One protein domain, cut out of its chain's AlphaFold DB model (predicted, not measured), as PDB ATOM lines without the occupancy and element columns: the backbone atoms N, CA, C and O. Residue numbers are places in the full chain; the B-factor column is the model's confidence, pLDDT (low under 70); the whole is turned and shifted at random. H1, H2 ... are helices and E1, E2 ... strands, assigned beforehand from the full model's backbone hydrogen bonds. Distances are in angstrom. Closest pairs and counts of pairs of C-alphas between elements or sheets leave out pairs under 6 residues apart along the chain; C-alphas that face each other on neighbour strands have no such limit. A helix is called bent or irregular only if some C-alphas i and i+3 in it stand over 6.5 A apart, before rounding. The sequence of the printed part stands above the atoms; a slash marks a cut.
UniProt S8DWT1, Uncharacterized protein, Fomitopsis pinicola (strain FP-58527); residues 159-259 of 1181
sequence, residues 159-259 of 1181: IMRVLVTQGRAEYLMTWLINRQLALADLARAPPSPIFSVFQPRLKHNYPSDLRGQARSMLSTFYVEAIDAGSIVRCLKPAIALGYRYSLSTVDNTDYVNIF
ATOM      1  N   ILE A 159      71.741 -23.984  83.450       84.75
ATOM      2  CA  ILE A 159      71.341 -23.440  82.155       84.75
ATOM      3  C   ILE A 159      70.598 -22.126  82.378       84.75
ATOM      4  O   ILE A 159      69.575 -22.068  83.066       84.75
ATOM      5  N   MET A 160      71.101 -21.051  81.772       85.94
ATOM      6  CA  MET A 160      70.414 -19.760  81.750       85.94
ATOM      7  C   MET A 160      70.001 -19.385  80.335       85.94
ATOM      8  O   MET A 160      70.802 -19.368  79.399       85.94
ATOM      9  N   ARG A 161      68.737 -18.996  80.214       87.94
ATOM     10  CA  ARG A 161      68.194 -18.288  79.065       87.94
ATOM     11  C   ARG A 161      68.670 -16.832  79.110       87.94
ATOM     12  O   ARG A 161      68.502 -16.154  80.124       87.94
ATOM     13  N   VAL A 162      69.208 -16.346  77.996       88.75
ATOM     14  CA  VAL A 162      69.677 -14.971  77.782       88.75
ATOM     15  C   VAL A 162      68.763 -14.287  76.768       88.75
ATOM     16  O   VAL A 162      68.722 -14.688  75.606       88.75
ATOM     17  N   LEU A 163      68.030 -13.252  77.186       85.50
ATOM     18  CA  LEU A 163      67.094 -12.504  76.337       85.50
ATOM     19  C   LEU A 163      67.672 -11.124  75.988       85.50
ATOM     20  O   LEU A 163      67.892 -10.303  76.871       85.50
ATOM     21  N   VAL A 164      67.898 -10.849  74.702       85.94
ATOM     22  CA  VAL A 164      68.603  -9.667  74.174       85.94
ATOM     23  C   VAL A 164      67.627  -8.695  73.509       85.94
ATOM     24  O   VAL A 164      67.103  -8.954  72.423       85.94
ATOM     25  N   THR A 165      67.407  -7.529  74.118       68.88
ATOM     26  CA  THR A 165      66.258  -6.654  73.796       68.88
ATOM     27  C   THR A 165      66.303  -5.985  72.417       68.88
ATOM     28  O   THR A 165      65.289  -5.472  71.954       68.88
ATOM     29  N   GLN A 166      67.448  -6.014  71.726       61.00
ATOM     30  CA  GLN A 166      67.628  -5.425  70.389       61.00
ATOM     31  C   GLN A 166      67.609  -6.447  69.235       61.00
ATOM     32  O   GLN A 166      67.954  -6.092  68.111       61.00
ATOM     33  N   GLY A 167      67.277  -7.721  69.488       59.03
ATOM     34  CA  GLY A 167      67.303  -8.764  68.448       59.03
ATOM     35  C   GLY A 167      68.712  -9.116  67.944       59.03
ATOM     36  O   GLY A 167      68.859  -9.726  66.893       59.03
ATOM     37  N   ARG A 168      69.756  -8.741  68.696       68.81
ATOM     38  CA  ARG A 168      71.174  -9.020  68.399       68.81
ATOM     39  C   ARG A 168      71.690 -10.283  69.110       68.81
ATOM     40  O   ARG A 168      72.856 -10.329  69.496       68.81
ATOM     41  N   ALA A 169      70.819 -11.270  69.342       78.12
ATOM     42  CA  ALA A 169      71.156 -12.486  70.089       78.12
ATOM     43  C   ALA A 169      72.323 -13.247  69.442       78.12
ATOM     44  O   ALA A 169      73.295 -13.555  70.120       78.12
ATOM     45  N   GLU A 170      72.277 -13.427  68.121       78.81
ATOM     46  CA  GLU A 170      73.323 -14.079  67.326       78.81
ATOM     47  C   GLU A 170      74.694 -13.390  67.450       78.81
ATOM     48  O   GLU A 170      75.704 -14.053  67.687       78.81
ATOM     49  N   TYR A 171      74.745 -12.054  67.366       81.44
ATOM     50  CA  TYR A 171      75.991 -11.299  67.544       81.44
ATOM     51  C   TYR A 171      76.554 -11.421  68.966       81.44
ATOM     52  O   TYR A 171      77.770 -11.528  69.129       81.44
ATOM     53  N   LEU A 172      75.694 -11.437  69.992       85.75
ATOM     54  CA  LEU A 172      76.124 -11.615  71.382       85.75
ATOM     55  C   LEU A 172      76.586 -13.056  71.660       85.75
ATOM     56  O   LEU A 172      77.588 -13.251  72.343       85.75
ATOM     57  N   MET A 173      75.904 -14.051  71.086       87.00
ATOM     58  CA  MET A 173      76.286 -15.464  71.126       87.00
ATOM     59  C   MET A 173      77.647 -15.688  70.455       87.00
ATOM     60  O   MET A 173      78.559 -16.214  71.087       87.00
ATOM     61  N   THR A 174      77.828 -15.216  69.218       83.50
ATOM     62  CA  THR A 174      79.101 -15.316  68.483       83.50
ATOM     63  C   THR A 174      80.231 -14.576  69.207       83.50
ATOM     64  O   THR A 174      81.345 -15.089  69.301       83.50
ATOM     65  N   TRP A 175      79.959 -13.401  69.788       88.44
ATOM     66  CA  TRP A 175      80.924 -12.696  70.636       88.44
ATOM     67  C   TRP A 175      81.315 -13.512  71.875       88.44
ATOM     68  O   TRP A 175      82.499 -13.586  72.199       88.44
ATOM     69  N   LEU A 176      80.349 -14.140  72.552       87.44
ATOM     70  CA  LEU A 176      80.592 -14.946  73.749       87.44
ATOM     71  C   LEU A 176      81.420 -16.197  73.421       87.44
ATOM     72  O   LEU A 176      82.387 -16.475  74.126       87.44
ATOM     73  N   ILE A 177      81.095 -16.896  72.331       83.38
ATOM     74  CA  ILE A 177      81.841 -18.065  71.840       83.38
ATOM     75  C   ILE A 177      83.286 -17.669  71.504       83.38
ATOM     76  O   ILE A 177      84.225 -18.222  72.076       83.38
ATOM     77  N   ASN A 178      83.477 -16.645  70.666       84.31
ATOM     78  CA  ASN A 178      84.810 -16.162  70.289       84.31
ATOM     79  C   ASN A 178      85.616 -15.675  71.504       84.31
ATOM     80  O   ASN A 178      86.834 -15.841  71.547       84.31
ATOM     81  N   ARG A 179      84.947 -15.106  72.517       82.19
ATOM     82  CA  ARG A 179      85.568 -14.709  73.785       82.19
ATOM     83  C   ARG A 179      86.046 -15.912  74.601       82.19
ATOM     84  O   ARG A 179      87.125 -15.814  75.174       82.19
ATOM     85  N   GLN A 180      85.285 -17.006  74.680       79.94
ATOM     86  CA  GLN A 180      85.730 -18.195  75.422       79.94
ATOM     87  C   GLN A 180      86.859 -18.933  74.704       79.94
ATOM     88  O   GLN A 180      87.819 -19.323  75.361       79.94
ATOM     89  N   LEU A 181      86.805 -19.045  73.372       78.62
ATOM     90  CA  LEU A 181      87.907 -19.600  72.578       78.62
ATOM     91  C   LEU A 181      89.201 -18.797  72.802       78.62
ATOM     92  O   LEU A 181      90.204 -19.350  73.240       78.62
ATOM     93  N   ALA A 182      89.138 -17.468  72.659       77.50
ATOM     94  CA  ALA A 182      90.286 -16.593  72.897       77.50
ATOM     95  C   ALA A 182      90.802 -16.606  74.353       77.50
ATOM     96  O   ALA A 182      91.954 -16.244  74.587       77.50
ATOM     97  N   LEU A 183      89.974 -16.991  75.334       73.62
ATOM     98  CA  LEU A 183      90.404 -17.208  76.721       73.62
ATOM     99  C   LEU A 183      91.026 -18.596  76.926       73.62
ATOM    100  O   LEU A 183      91.969 -18.703  77.704       73.62
ATOM    101  N   ALA A 184      90.551 -19.631  76.230       68.62
ATOM    102  CA  ALA A 184      91.120 -20.978  76.280       68.62
ATOM    103  C   ALA A 184      92.520 -21.050  75.639       68.62
ATOM    104  O   ALA A 184      93.390 -21.754  76.151       68.62
ATOM    105  N   ASP A 185      92.771 -20.266  74.584       67.75
ATOM    106  CA  ASP A 185      94.082 -20.171  73.917       67.75
ATOM    107  C   ASP A 185      95.181 -19.528  74.798       67.75
ATOM    108  O   ASP A 185      96.379 -19.650  74.523       67.75
ATOM    109  N   LEU A 186      94.813 -18.844  75.891       71.75
ATOM    110  CA  LEU A 186      95.770 -18.342  76.877       71.75
ATOM    111  C   LEU A 186      96.242 -19.489  77.781       71.75
ATOM    112  O   LEU A 186      95.577 -19.841  78.751       71.75
ATOM    113  N   ALA A 187      97.467 -19.975  77.553       55.91
ATOM    114  CA  ALA A 187      98.132 -21.073  78.282       55.91
ATOM    115  C   ALA A 187      98.377 -20.870  79.809       55.91
ATOM    116  O   ALA A 187      99.212 -21.548  80.410       55.91
ATOM    117  N   ARG A 188      97.688 -19.914  80.447       61.94
ATOM    118  CA  ARG A 188      97.609 -19.693  81.906       61.94
ATOM    119  C   ARG A 188      96.199 -19.310  82.392       61.94
ATOM    120  O   ARG A 188      96.047 -18.937  83.554       61.94
ATOM    121  N   ALA A 189      95.184 -19.345  81.531       59.72
ATOM    122  CA  ALA A 189      93.804 -19.097  81.926       59.72
ATOM    123  C   ALA A 189      93.227 -20.299  82.704       59.72
ATOM    124  O   ALA A 189      93.624 -21.439  82.452       59.72
ATOM    125  N   PRO A 190      92.286 -20.080  83.640       63.19
ATOM    126  CA  PRO A 190      91.431 -21.160  84.124       63.19
ATOM    127  C   PRO A 190      90.538 -21.677  82.977       63.19
ATOM    128  O   PRO A 190      90.254 -20.915  82.048       63.19
ATOM    129  N   PRO A 191      90.061 -22.934  83.034       65.38
ATOM    130  CA  PRO A 191      89.137 -23.464  82.031       65.38
ATOM    131  C   PRO A 191      87.866 -22.607  81.932       65.38
ATOM    132  O   PRO A 191      87.415 -22.037  82.931       65.38
ATOM    133  N   SER A 192      87.278 -22.537  80.732       69.69
ATOM    134  CA  SER A 192      85.988 -21.867  80.522       69.69
ATOM    135  C   SER A 192      84.941 -22.458  81.474       69.69
ATOM    136  O   SER A 192      84.717 -23.667  81.437       69.69
ATOM    137  N   PRO A 193      84.265 -21.641  82.302       78.94
ATOM    138  CA  PRO A 193      83.183 -22.122  83.155       78.94
ATOM    139  C   PRO A 193      81.852 -22.255  82.394       78.94
ATOM    140  O   PRO A 193      80.859 -22.677  82.980       78.94
ATOM    141  N   ILE A 194      81.828 -21.859  81.114       84.94
ATOM    142  CA  ILE A 194      80.750 -22.114  80.155       84.94
ATOM    143  C   ILE A 194      81.128 -23.354  79.341       84.94
ATOM    144  O   ILE A 194      82.210 -23.387  78.750       84.94
ATOM    145  N   PHE A 195      80.221 -24.328  79.290       82.94
ATOM    146  CA  PHE A 195      80.355 -25.567  78.525       82.94
ATOM    147  C   PHE A 195      79.837 -25.403  77.095       82.94
ATOM    148  O   PHE A 195      80.542 -25.728  76.140       82.94
ATOM    149  N   SER A 196      78.636 -24.838  76.935       83.50
ATOM    150  CA  SER A 196      78.032 -24.594  75.627       83.50
ATOM    151  C   SER A 196      77.243 -23.282  75.579       83.50
ATOM    152  O   SER A 196      76.844 -22.706  76.597       83.50
ATOM    153  N   VAL A 197      77.043 -22.787  74.359       86.06
ATOM    154  CA  VAL A 197      76.177 -21.646  74.049       86.06
ATOM    155  C   VAL A 197      75.400 -22.006  72.792       86.06
ATOM    156  O   VAL A 197      76.006 -22.335  71.773       86.06
ATOM    157  N   PHE A 198      74.071 -21.958  72.850       79.12
ATOM    158  CA  PHE A 198      73.219 -22.408  71.751       79.12
ATOM    159  C   PHE A 198      71.933 -21.591  71.629       79.12
ATOM    160  O   PHE A 198      71.382 -21.085  72.605       79.12
ATOM    161  N   GLN A 199      71.423 -21.482  70.405       77.62
ATOM    162  CA  GLN A 199      70.128 -20.883  70.101       77.62
ATOM    163  C   GLN A 199      69.298 -21.912  69.318       77.62
ATOM    164  O   GLN A 199      69.741 -22.330  68.245       77.62
ATOM    165  N   PRO A 200      68.117 -22.336  69.814       63.66
ATOM    166  CA  PRO A 200      67.241 -23.241  69.077       63.66
ATOM    167  C   PRO A 200      66.909 -22.673  67.692       63.66
ATOM    168  O   PRO A 200      66.347 -21.580  67.575       63.66
ATOM    169  N   ARG A 201      67.268 -23.401  66.627       49.84
ATOM    170  CA  ARG A 201      66.979 -22.970  65.254       49.84
ATOM    171  C   ARG A 201      65.470 -22.979  65.014       49.84
ATOM    172  O   ARG A 201      64.809 -24.012  65.102       49.84
ATOM    173  N   LEU A 202      64.930 -21.820  64.649       46.72
ATOM    174  CA  LEU A 202      63.558 -21.701  64.171       46.72
ATOM    175  C   LEU A 202      63.420 -22.407  62.821       46.72
ATOM    176  O   LEU A 202      63.897 -21.908  61.804       46.72
ATOM    177  N   LYS A 203      62.688 -23.526  62.798       42.97
ATOM    178  CA  LYS A 203      62.151 -24.092  61.554       42.97
ATOM    179  C   LYS A 203      61.370 -22.993  60.829       42.97
ATOM    180  O   LYS A 203      60.440 -22.420  61.400       42.97
ATOM    181  N   HIS A 204      61.703 -22.723  59.564       36.72
ATOM    182  CA  HIS A 204      61.077 -21.653  58.768       36.72
ATOM    183  C   HIS A 204      59.546 -21.795  58.610       36.72
ATOM    184  O   HIS A 204      58.868 -20.837  58.244       36.72
ATOM    185  N   ASN A 205      59.007 -22.971  58.943       34.53
ATOM    186  CA  ASN A 205      57.647 -23.418  58.664       34.53
ATOM    187  C   ASN A 205      56.727 -23.567  59.897       34.53
ATOM    188  O   ASN A 205      55.742 -24.304  59.836       34.53
ATOM    189  N   TYR A 206      56.973 -22.842  60.993       39.75
ATOM    190  CA  TYR A 206      55.993 -22.744  62.090       39.75
ATOM    191  C   TYR A 206      54.626 -22.188  61.615       39.75
ATOM    192  O   TYR A 206      54.597 -21.316  60.734       39.75
ATOM    193  N   PRO A 207      53.492 -22.635  62.201       34.88
ATOM    194  CA  PRO A 207      52.173 -22.044  61.963       34.88
ATOM    195  C   PRO A 207      52.142 -20.526  62.188       34.88
ATOM    196  O   PRO A 207      52.945 -19.965  62.939       34.88
ATOM    197  N   SER A 208      51.178 -19.847  61.562       40.09
ATOM    198  CA  SER A 208      50.956 -18.398  61.706       40.09
ATOM    199  C   SER A 208      50.785 -17.946  63.158       40.09
ATOM    200  O   SER A 208      51.123 -16.812  63.496       40.09
ATOM    201  N   ASP A 209      50.298 -18.851  63.997       36.91
ATOM    202  CA  ASP A 209      49.601 -18.538  65.242       36.91
ATOM    203  C   ASP A 209      50.573 -18.471  66.437       36.91
ATOM    204  O   ASP A 209      50.301 -17.817  67.439       36.91
ATOM    205  N   LEU A 210      51.773 -19.052  66.286       40.94
ATOM    206  CA  LEU A 210      52.864 -19.031  67.274       40.94
ATOM    207  C   LEU A 210      53.917 -17.935  67.006       40.94
ATOM    208  O   LEU A 210      54.927 -17.838  67.704       40.94
ATOM    209  N   ARG A 211      53.692 -17.049  66.023       45.16
ATOM    210  CA  ARG A 211      54.663 -16.009  65.613       45.16
ATOM    211  C   ARG A 211      55.045 -15.002  66.707       45.16
ATOM    212  O   ARG A 211      56.086 -14.356  66.584       45.16
ATOM    213  N   GLY A 212      54.257 -14.885  67.779       40.22
ATOM    214  CA  GLY A 212      54.636 -14.121  68.974       40.22
ATOM    215  C   GLY A 212      55.871 -14.703  69.675       40.22
ATOM    216  O   GLY A 212      56.812 -13.969  69.977       40.22
ATOM    217  N   GLN A 213      55.920 -16.028  69.846       44.03
ATOM    218  CA  GLN A 213      57.059 -16.722  70.457       44.03
ATOM    219  C   GLN A 213      58.307 -16.658  69.567       44.03
ATOM    220  O   GLN A 213      59.400 -16.426  70.075       44.03
ATOM    221  N   ALA A 214      58.151 -16.748  68.240       44.38
ATOM    222  CA  ALA A 214      59.271 -16.672  67.296       44.38
ATOM    223  C   ALA A 214      60.093 -15.372  67.428       44.38
ATOM    224  O   ALA A 214      61.319 -15.409  67.339       44.38
ATOM    225  N   ARG A 215      59.456 -14.224  67.715       46.44
ATOM    226  CA  ARG A 215      60.186 -12.977  68.024       46.44
ATOM    227  C   ARG A 215      60.985 -13.075  69.323       46.44
ATOM    228  O   ARG A 215      62.127 -12.635  69.342       46.44
ATOM    229  N   SER A 216      60.405 -13.662  70.372       50.16
ATOM    230  CA  SER A 216      61.090 -13.885  71.653       50.16
ATOM    231  C   SER A 216      62.272 -14.854  71.507       50.16
ATOM    232  O   SER A 216      63.308 -14.655  72.130       50.16
ATOM    233  N   MET A 217      62.152 -15.874  70.652       52.66
ATOM    234  CA  MET A 217      63.216 -16.847  70.386       52.66
ATOM    235  C   MET A 217      64.354 -16.274  69.531       52.66
ATOM    236  O   MET A 217      65.511 -16.542  69.833       52.66
ATOM    237  N   LEU A 218      64.078 -15.414  68.542       60.56
ATOM    238  CA  LEU A 218      65.140 -14.700  67.807       60.56
ATOM    239  C   LEU A 218      65.932 -13.727  68.697       60.56
ATOM    240  O   LEU A 218      67.108 -13.485  68.440       60.56
ATOM    241  N   SER A 219      65.320 -13.194  69.759       70.62
ATOM    242  CA  SER A 219      66.024 -12.439  70.799       70.62
ATOM    243  C   SER A 219      66.597 -13.306  71.929       70.62
ATOM    244  O   SER A 219      67.224 -12.749  72.823       70.62
ATOM    245  N   THR A 220      66.437 -14.633  71.914       80.75
ATOM    246  CA  THR A 220      66.892 -15.532  72.989       80.75
ATOM    247  C   THR A 220      68.021 -16.451  72.533       80.75
ATOM    248  O   THR A 220      67.900 -17.091  71.498       80.75
ATOM    249  N   PHE A 221      69.045 -16.629  73.364       86.69
ATOM    250  CA  PHE A 221      69.918 -17.809  73.322       86.69
ATOM    251  C   PHE A 221      70.063 -18.410  74.728       86.69
ATOM    252  O   PHE A 221      69.542 -17.859  75.696       86.69
ATOM    253  N   TYR A 222      70.727 -19.554  74.842       88.31
ATOM    254  CA  TYR A 222      70.925 -20.297  76.082       88.31
ATOM    255  C   TYR A 222      72.423 -20.495  76.327       88.31
ATOM    256  O   TYR A 222      73.207 -20.621  75.384       88.31
ATOM    257  N   VAL A 223      72.813 -20.488  77.599       89.12
ATOM    258  CA  VAL A 223      74.187 -20.711  78.060       89.12
ATOM    259  C   VAL A 223      74.172 -21.804  79.116       89.12
ATOM    260  O   VAL A 223      73.400 -21.728  80.070       89.12
ATOM    261  N   GLU A 224      75.047 -22.785  78.944       87.38
ATOM    262  CA  GLU A 224      75.266 -23.916  79.841       87.38
ATOM    263  C   GLU A 224      76.584 -23.706  80.603       87.38
ATOM    264  O   GLU A 224      77.624 -23.464  79.983       87.38
ATOM    265  N   ALA A 225      76.564 -23.756  81.935       86.75
ATOM    266  CA  ALA A 225      77.733 -23.449  82.763       86.75
ATOM    267  C   ALA A 225      77.731 -24.189  84.104       86.75
ATOM    268  O   ALA A 225      76.704 -24.695  84.543       86.75
ATOM    269  N   ILE A 226      78.869 -24.166  84.801       83.12
ATOM    270  CA  ILE A 226      78.992 -24.682  86.178       83.12
ATOM    271  C   ILE A 226      78.061 -23.923  87.143       83.12
ATOM    272  O   ILE A 226      77.479 -24.506  88.050       83.12
ATOM    273  N   ASP A 227      77.917 -22.605  86.968       85.62
ATOM    274  CA  ASP A 227      77.098 -21.774  87.849       85.62
ATOM    275  C   ASP A 227      76.577 -20.500  87.158       85.62
ATOM    276  O   ASP A 227      77.202 -19.950  86.243       85.62
ATOM    277  N   ALA A 228      75.448 -19.974  87.643       82.38
ATOM    278  CA  ALA A 228      74.853 -18.729  87.144       82.38
ATOM    279  C   ALA A 228      75.800 -17.516  87.258       82.38
ATOM    280  O   ALA A 228      75.816 -16.641  86.388       82.38
ATOM    281  N   GLY A 229      76.623 -17.456  88.309       83.19
ATOM    282  CA  GLY A 229      77.605 -16.393  88.523       83.19
ATOM    283  C   GLY A 229      78.727 -16.402  87.482       83.19
ATOM    284  O   GLY A 229      79.223 -15.342  87.102       83.19
ATOM    285  N   SER A 230      79.108 -17.563  86.949       84.81
ATOM    286  CA  SER A 230      80.000 -17.680  85.792       84.81
ATOM    287  C   SER A 230      79.386 -17.095  84.524       84.81
ATOM    288  O   SER A 230      80.039 -16.292  83.858       84.81
ATOM    289  N   ILE A 231      78.114 -17.387  84.240       86.75
ATOM    290  CA  ILE A 231      77.393 -16.808  83.092       86.75
ATOM    291  C   ILE A 231      77.334 -15.279  83.218       86.75
ATOM    292  O   ILE A 231      77.708 -14.560  82.287       86.75
ATOM    293  N   VAL A 232      76.971 -14.768  84.403       86.31
ATOM    294  CA  VAL A 232      76.971 -13.328  84.713       86.31
ATOM    295  C   VAL A 232      78.363 -12.710  84.526       86.31
ATOM    296  O   VAL A 232      78.483 -11.677  83.866       86.31
ATOM    297  N   ARG A 233      79.432 -13.334  85.045       84.62
ATOM    298  CA  ARG A 233      80.820 -12.852  84.892       84.62
ATOM    299  C   ARG A 233      81.260 -12.794  83.427       84.62
ATOM    300  O   ARG A 233      81.931 -11.837  83.039       84.62
ATOM    301  N   CYS A 234      80.885 -13.781  82.617       84.94
ATOM    302  CA  CYS A 234      81.268 -13.850  81.208       84.94
ATOM    303  C   CYS A 234      80.479 -12.879  80.316       84.94
ATOM    304  O   CYS A 234      81.056 -12.343  79.370       84.94
ATOM    305  N   LEU A 235      79.207 -12.606  80.634       87.56
ATOM    306  CA  LEU A 235      78.364 -11.655  79.899       87.56
ATOM    307  C   LEU A 235      78.512 -10.194  80.355       87.56
ATOM    308  O   LEU A 235      78.300  -9.300  79.539       87.56
ATOM    309  N   LYS A 236      78.944  -9.915  81.596       85.25
ATOM    310  CA  LYS A 236      79.126  -8.542  82.121       85.25
ATOM    311  C   LYS A 236      79.884  -7.582  81.174       85.25
ATOM    312  O   LYS A 236      79.453  -6.435  81.055       85.25
ATOM    313  N   PRO A 237      80.948  -7.988  80.444       85.69
ATOM    314  CA  PRO A 237      81.628  -7.109  79.486       85.69
ATOM    315  C   PRO A 237      80.796  -6.747  78.244       85.69
ATOM    316  O   PRO A 237      81.095  -5.748  77.597       85.69
ATOM    317  N   ALA A 238      79.747  -7.503  77.906       82.94
ATOM    318  CA  ALA A 238      78.857  -7.174  76.792       82.94
ATOM    319  C   ALA A 238      77.977  -5.947  77.077       82.94
ATOM    320  O   ALA A 238      77.616  -5.228  76.144       82.94
ATOM    321  N   ILE A 239      77.697  -5.651  78.353       81.56
ATOM    322  CA  ILE A 239      77.006  -4.419  78.764       81.56
ATOM    323  C   ILE A 239      77.825  -3.195  78.317       81.56
ATOM    324  O   ILE A 239      77.283  -2.271  77.713       81.56
ATOM    325  N   ALA A 240      79.150  -3.238  78.499       74.88
ATOM    326  CA  ALA A 240      80.077  -2.198  78.038       74.88
ATOM    327  C   ALA A 240      80.223  -2.126  76.501       74.88
ATOM    328  O   ALA A 240      80.725  -1.137  75.978       74.88
ATOM    329  N   LEU A 241      79.751  -3.142  75.769       79.44
ATOM    330  CA  LEU A 241      79.637  -3.147  74.304       79.44
ATOM    331  C   LEU A 241      78.232  -2.725  73.820       79.44
ATOM    332  O   LEU A 241      77.906  -2.876  72.643       79.44
ATOM    333  N   GLY A 242      77.388  -2.204  74.717       80.50
ATOM    334  CA  GLY A 242      76.052  -1.692  74.405       80.50
ATOM    335  C   GLY A 242      74.955  -2.757  74.292       80.50
ATOM    336  O   GLY A 242      73.831  -2.426  73.906       80.50
ATOM    337  N   TYR A 243      75.231  -4.023  74.629       83.06
ATOM    338  CA  TYR A 243      74.200  -5.060  74.664       83.06
ATOM    339  C   TYR A 243      73.369  -4.958  75.945       83.06
ATOM    340  O   TYR A 243      73.883  -5.123  77.050       83.06
ATOM    341  N   ARG A 244      72.055  -4.761  75.792       82.38
ATOM    342  CA  ARG A 244      71.077  -4.951  76.871       82.38
ATOM    343  C   ARG A 244      70.520  -6.372  76.803       82.38
ATOM    344  O   ARG A 244      69.944  -6.760  75.783       82.38
ATOM    345  N   TYR A 245      70.686  -7.126  77.885       87.50
ATOM    346  CA  TYR A 245      70.157  -8.476  78.038       87.50
ATOM    347  C   TYR A 245      69.568  -8.682  79.440       87.50
ATOM    348  O   TYR A 245      69.990  -8.026  80.391       87.50
ATOM    349  N   SER A 246      68.623  -9.611  79.570       86.38
ATOM    350  CA  SER A 246      68.182 -10.177  80.848       86.38
ATOM    351  C   SER A 246      68.494 -11.675  80.905       86.38
ATOM    352  O   SER A 246      68.736 -12.313  79.875       86.38
ATOM    353  N   LEU A 247      68.540 -12.224  82.120       87.81
ATOM    354  CA  LEU A 247      68.859 -13.624  82.392       87.81
ATOM    355  C   LEU A 247      67.722 -14.273  83.182       87.81
ATOM    356  O   LEU A 247      67.225 -13.681  84.138       87.81
ATOM    357  N   SER A 248      67.365 -15.504  82.829       85.81
ATOM    358  CA  SER A 248      66.485 -16.357  83.634       85.81
ATOM    359  C   SER A 248      67.016 -17.787  83.639       85.81
ATOM    360  O   SER A 248      67.340 -18.323  82.578       85.81
ATOM    361  N   THR A 249      67.094 -18.416  84.808       82.62
ATOM    362  CA  THR A 249      67.360 -19.858  84.927       82.62
ATOM    363  C   THR A 249      66.282 -20.660  84.203       82.62
ATOM    364  O   THR A 249      65.119 -20.254  84.190       82.62
ATOM    365  N   VAL A 250      66.665 -21.790  83.616       80.06
ATOM    366  CA  VAL A 250      65.729 -22.777  83.063       80.06
ATOM    367  C   VAL A 250      65.649 -23.960  84.025       80.06
ATOM    368  O   VAL A 250      66.643 -24.282  84.673       80.06
ATOM    369  N   ASP A 251      64.476 -24.576  84.151       73.62
ATOM    370  CA  ASP A 251      64.307 -25.787  84.955       73.62
ATOM    371  C   ASP A 251      64.909 -26.999  84.221       73.62
ATOM    372  O   ASP A 251      64.802 -27.113  82.997       73.62
ATOM    373  N   ASN A 252      65.522 -27.926  84.958       61.41
ATOM    374  CA  ASN A 252      66.109 -29.137  84.380       61.41
ATOM    375  C   ASN A 252      65.042 -30.051  83.745       61.41
ATOM    376  O   ASN A 252      65.354 -30.807  82.828       61.41
ATOM    377  N   THR A 253      63.780 -29.953  84.176       62.84
ATOM    378  CA  THR A 253      62.641 -30.626  83.528       62.84
ATOM    379  C   THR A 253      62.332 -30.068  82.136       62.84
ATOM    380  O   THR A 253      61.950 -30.827  81.247       62.84
ATOM    381  N   ASP A 254      62.573 -28.775  81.904       61.41
ATOM    382  CA  ASP A 254      62.388 -28.137  80.598       61.41
ATOM    383  C   ASP A 254      63.549 -28.397  79.631       61.41
ATOM    384  O   ASP A 254      63.392 -28.172  78.434       61.41
ATOM    385  N   TYR A 255      64.694 -28.913  80.091       60.03
ATOM    386  CA  TYR A 255      65.868 -29.173  79.243       60.03
ATOM    387  C   TYR A 255      65.535 -30.021  78.002       60.03
ATOM    388  O   TYR A 255      65.919 -29.674  76.883       60.03
ATOM    389  N   VAL A 256      64.726 -31.070  78.184       54.00
ATOM    390  CA  VAL A 256      64.242 -31.951  77.103       54.00
ATOM    391  C   VAL A 256      63.308 -31.208  76.132       54.00
ATOM    392  O   VAL A 256      63.282 -31.511  74.943       54.00
ATOM    393  N   ASN A 257      62.594 -30.177  76.596       55.50
ATOM    394  CA  ASN A 257      61.726 -29.338  75.762       55.50
ATOM    395  C   ASN A 257      62.514 -28.295  74.940       55.50
ATOM    396  O   ASN A 257      62.028 -27.852  73.897       55.50
ATOM    397  N   ILE A 258      63.725 -27.901  75.369       57.28
ATOM    398  CA  ILE A 258      64.611 -26.998  74.600       57.28
ATOM    399  C   ILE A 258      65.224 -27.725  73.392       57.28
ATOM    400  O   ILE A 258      65.432 -27.111  72.342       57.28
ATOM    401  N   PHE A 259      65.472 -29.031  73.530       53.34
ATOM    402  CA  PHE A 259      65.935 -29.932  72.474       53.34
ATOM    403  C   PHE A 259      64.800 -30.875  72.032       53.34
ATOM    404  O   PHE A 259      64.876 -32.075  72.301       53.34
TER     405      PHE A 259
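AT A GLANCE: This is residues 159 to 259 of the 1181 residues of an uncharacterized protein of Fomitopsis pinicola (strain FP-58527) (UniProt S8DWT1). A small, strongly twisted sheet of four strands has two helices, H1 and H3, over one face, while an arm at each end makes the long axis. One arm is a loop after H1, whose residues 185 to 190 stick out; at the opposite end residues 207 to 213, of which 208 to 213 belong to H2, stick out. The printed part has 101 residues with four named helices and four named strands, E1 H1 E2 H2 E3 H3 E4 H4, in a mixed class of helices and strands; the sheet order is E2 E3 E1 E4, all antiparallel. The whole is compact, with a radius of gyration of the C-alphas of 14.4 A, and elongated, spanning 51 by 31 by 21 A.

HOW THE PARTS SIT: E1, residues 159 to 164, is an inner strand. H1, residues 169 to 184, is on the sheet, 9.4 A high, over E2, residues 194 to 198, and E3, residues 220 to 225, along the strands; the C-alphas of Met 173 and Val 197 are its closest to E2, 6.8 A apart. E2, an edge strand, is antiparallel to E3, with N 195 and O 224 within hydrogen-bond range at 2.8 A. H2, residues 208 to 218, only grazes the sheet with residues 214 to 218. E3 is antiparallel to E1, with N 162 and O 221 at 2.8 A. H3, residues 228 to 239, is on the same face as H1, 6.7 A high and slantwise to the strands, at 42 degrees to E3 on the local plane. H1 and H3 only just touch, with 3 pairs of C-alphas within 8 A, through residues 172 to 176 and 234 to 238 alone; the closest C-alphas are those of Leu 176 and Leu 235, 7.3 A apart. E4, residues 245 to 249, the other edge strand, is antiparallel to E1, with N 161 and O 248 at 2.8 A. E1, H1, E2, with E3 between the two strands in the sheet, and E3, H3, E4, with E1 between the two strands, are split strand-helix-strand units, in each of which the two strands run the same way but are not neighbours and a helix comes between them along the chain; both crossovers are right-handed. H4, residues 255 to 258, is not on the sheet. Every O i to N i+4 pair is within hydrogen-bond range in H1, but 3 of 7 in H2, beside 5 of 8 O i to N i+3 pairs, and 5 of 8 in H3; H4 is too short for such a pair.

IN THESE COORDINATES: E1 begins at C-alpha 159 (71.341, -23.440, 82.155) and is 16.2 A long. H1 measures 22.6 A, E2 11.3 A, H2 15.9 A, E3 16.6 A, H3 16.7 A, E4 13.6 A and H4 5.3 A, ending at C-alpha 258 (64.611, -26.998, 74.600). H2 is irregular, with C-alphas 209 and 212 7.7 A apart, and H3 only just so, with C-alphas 234 and 237 7.0 A apart.

THE WHOLE: The C-alphas of Arg 188 and Ser 208 are the two farthest apart, 50.9 A. The printed part has no cut and no long link. The mean pLDDT of the printed part is 71.7, and residues 165 to 168, 184 to 185, 187 to 192, 200 to 218 and 252 to 259 are under 70.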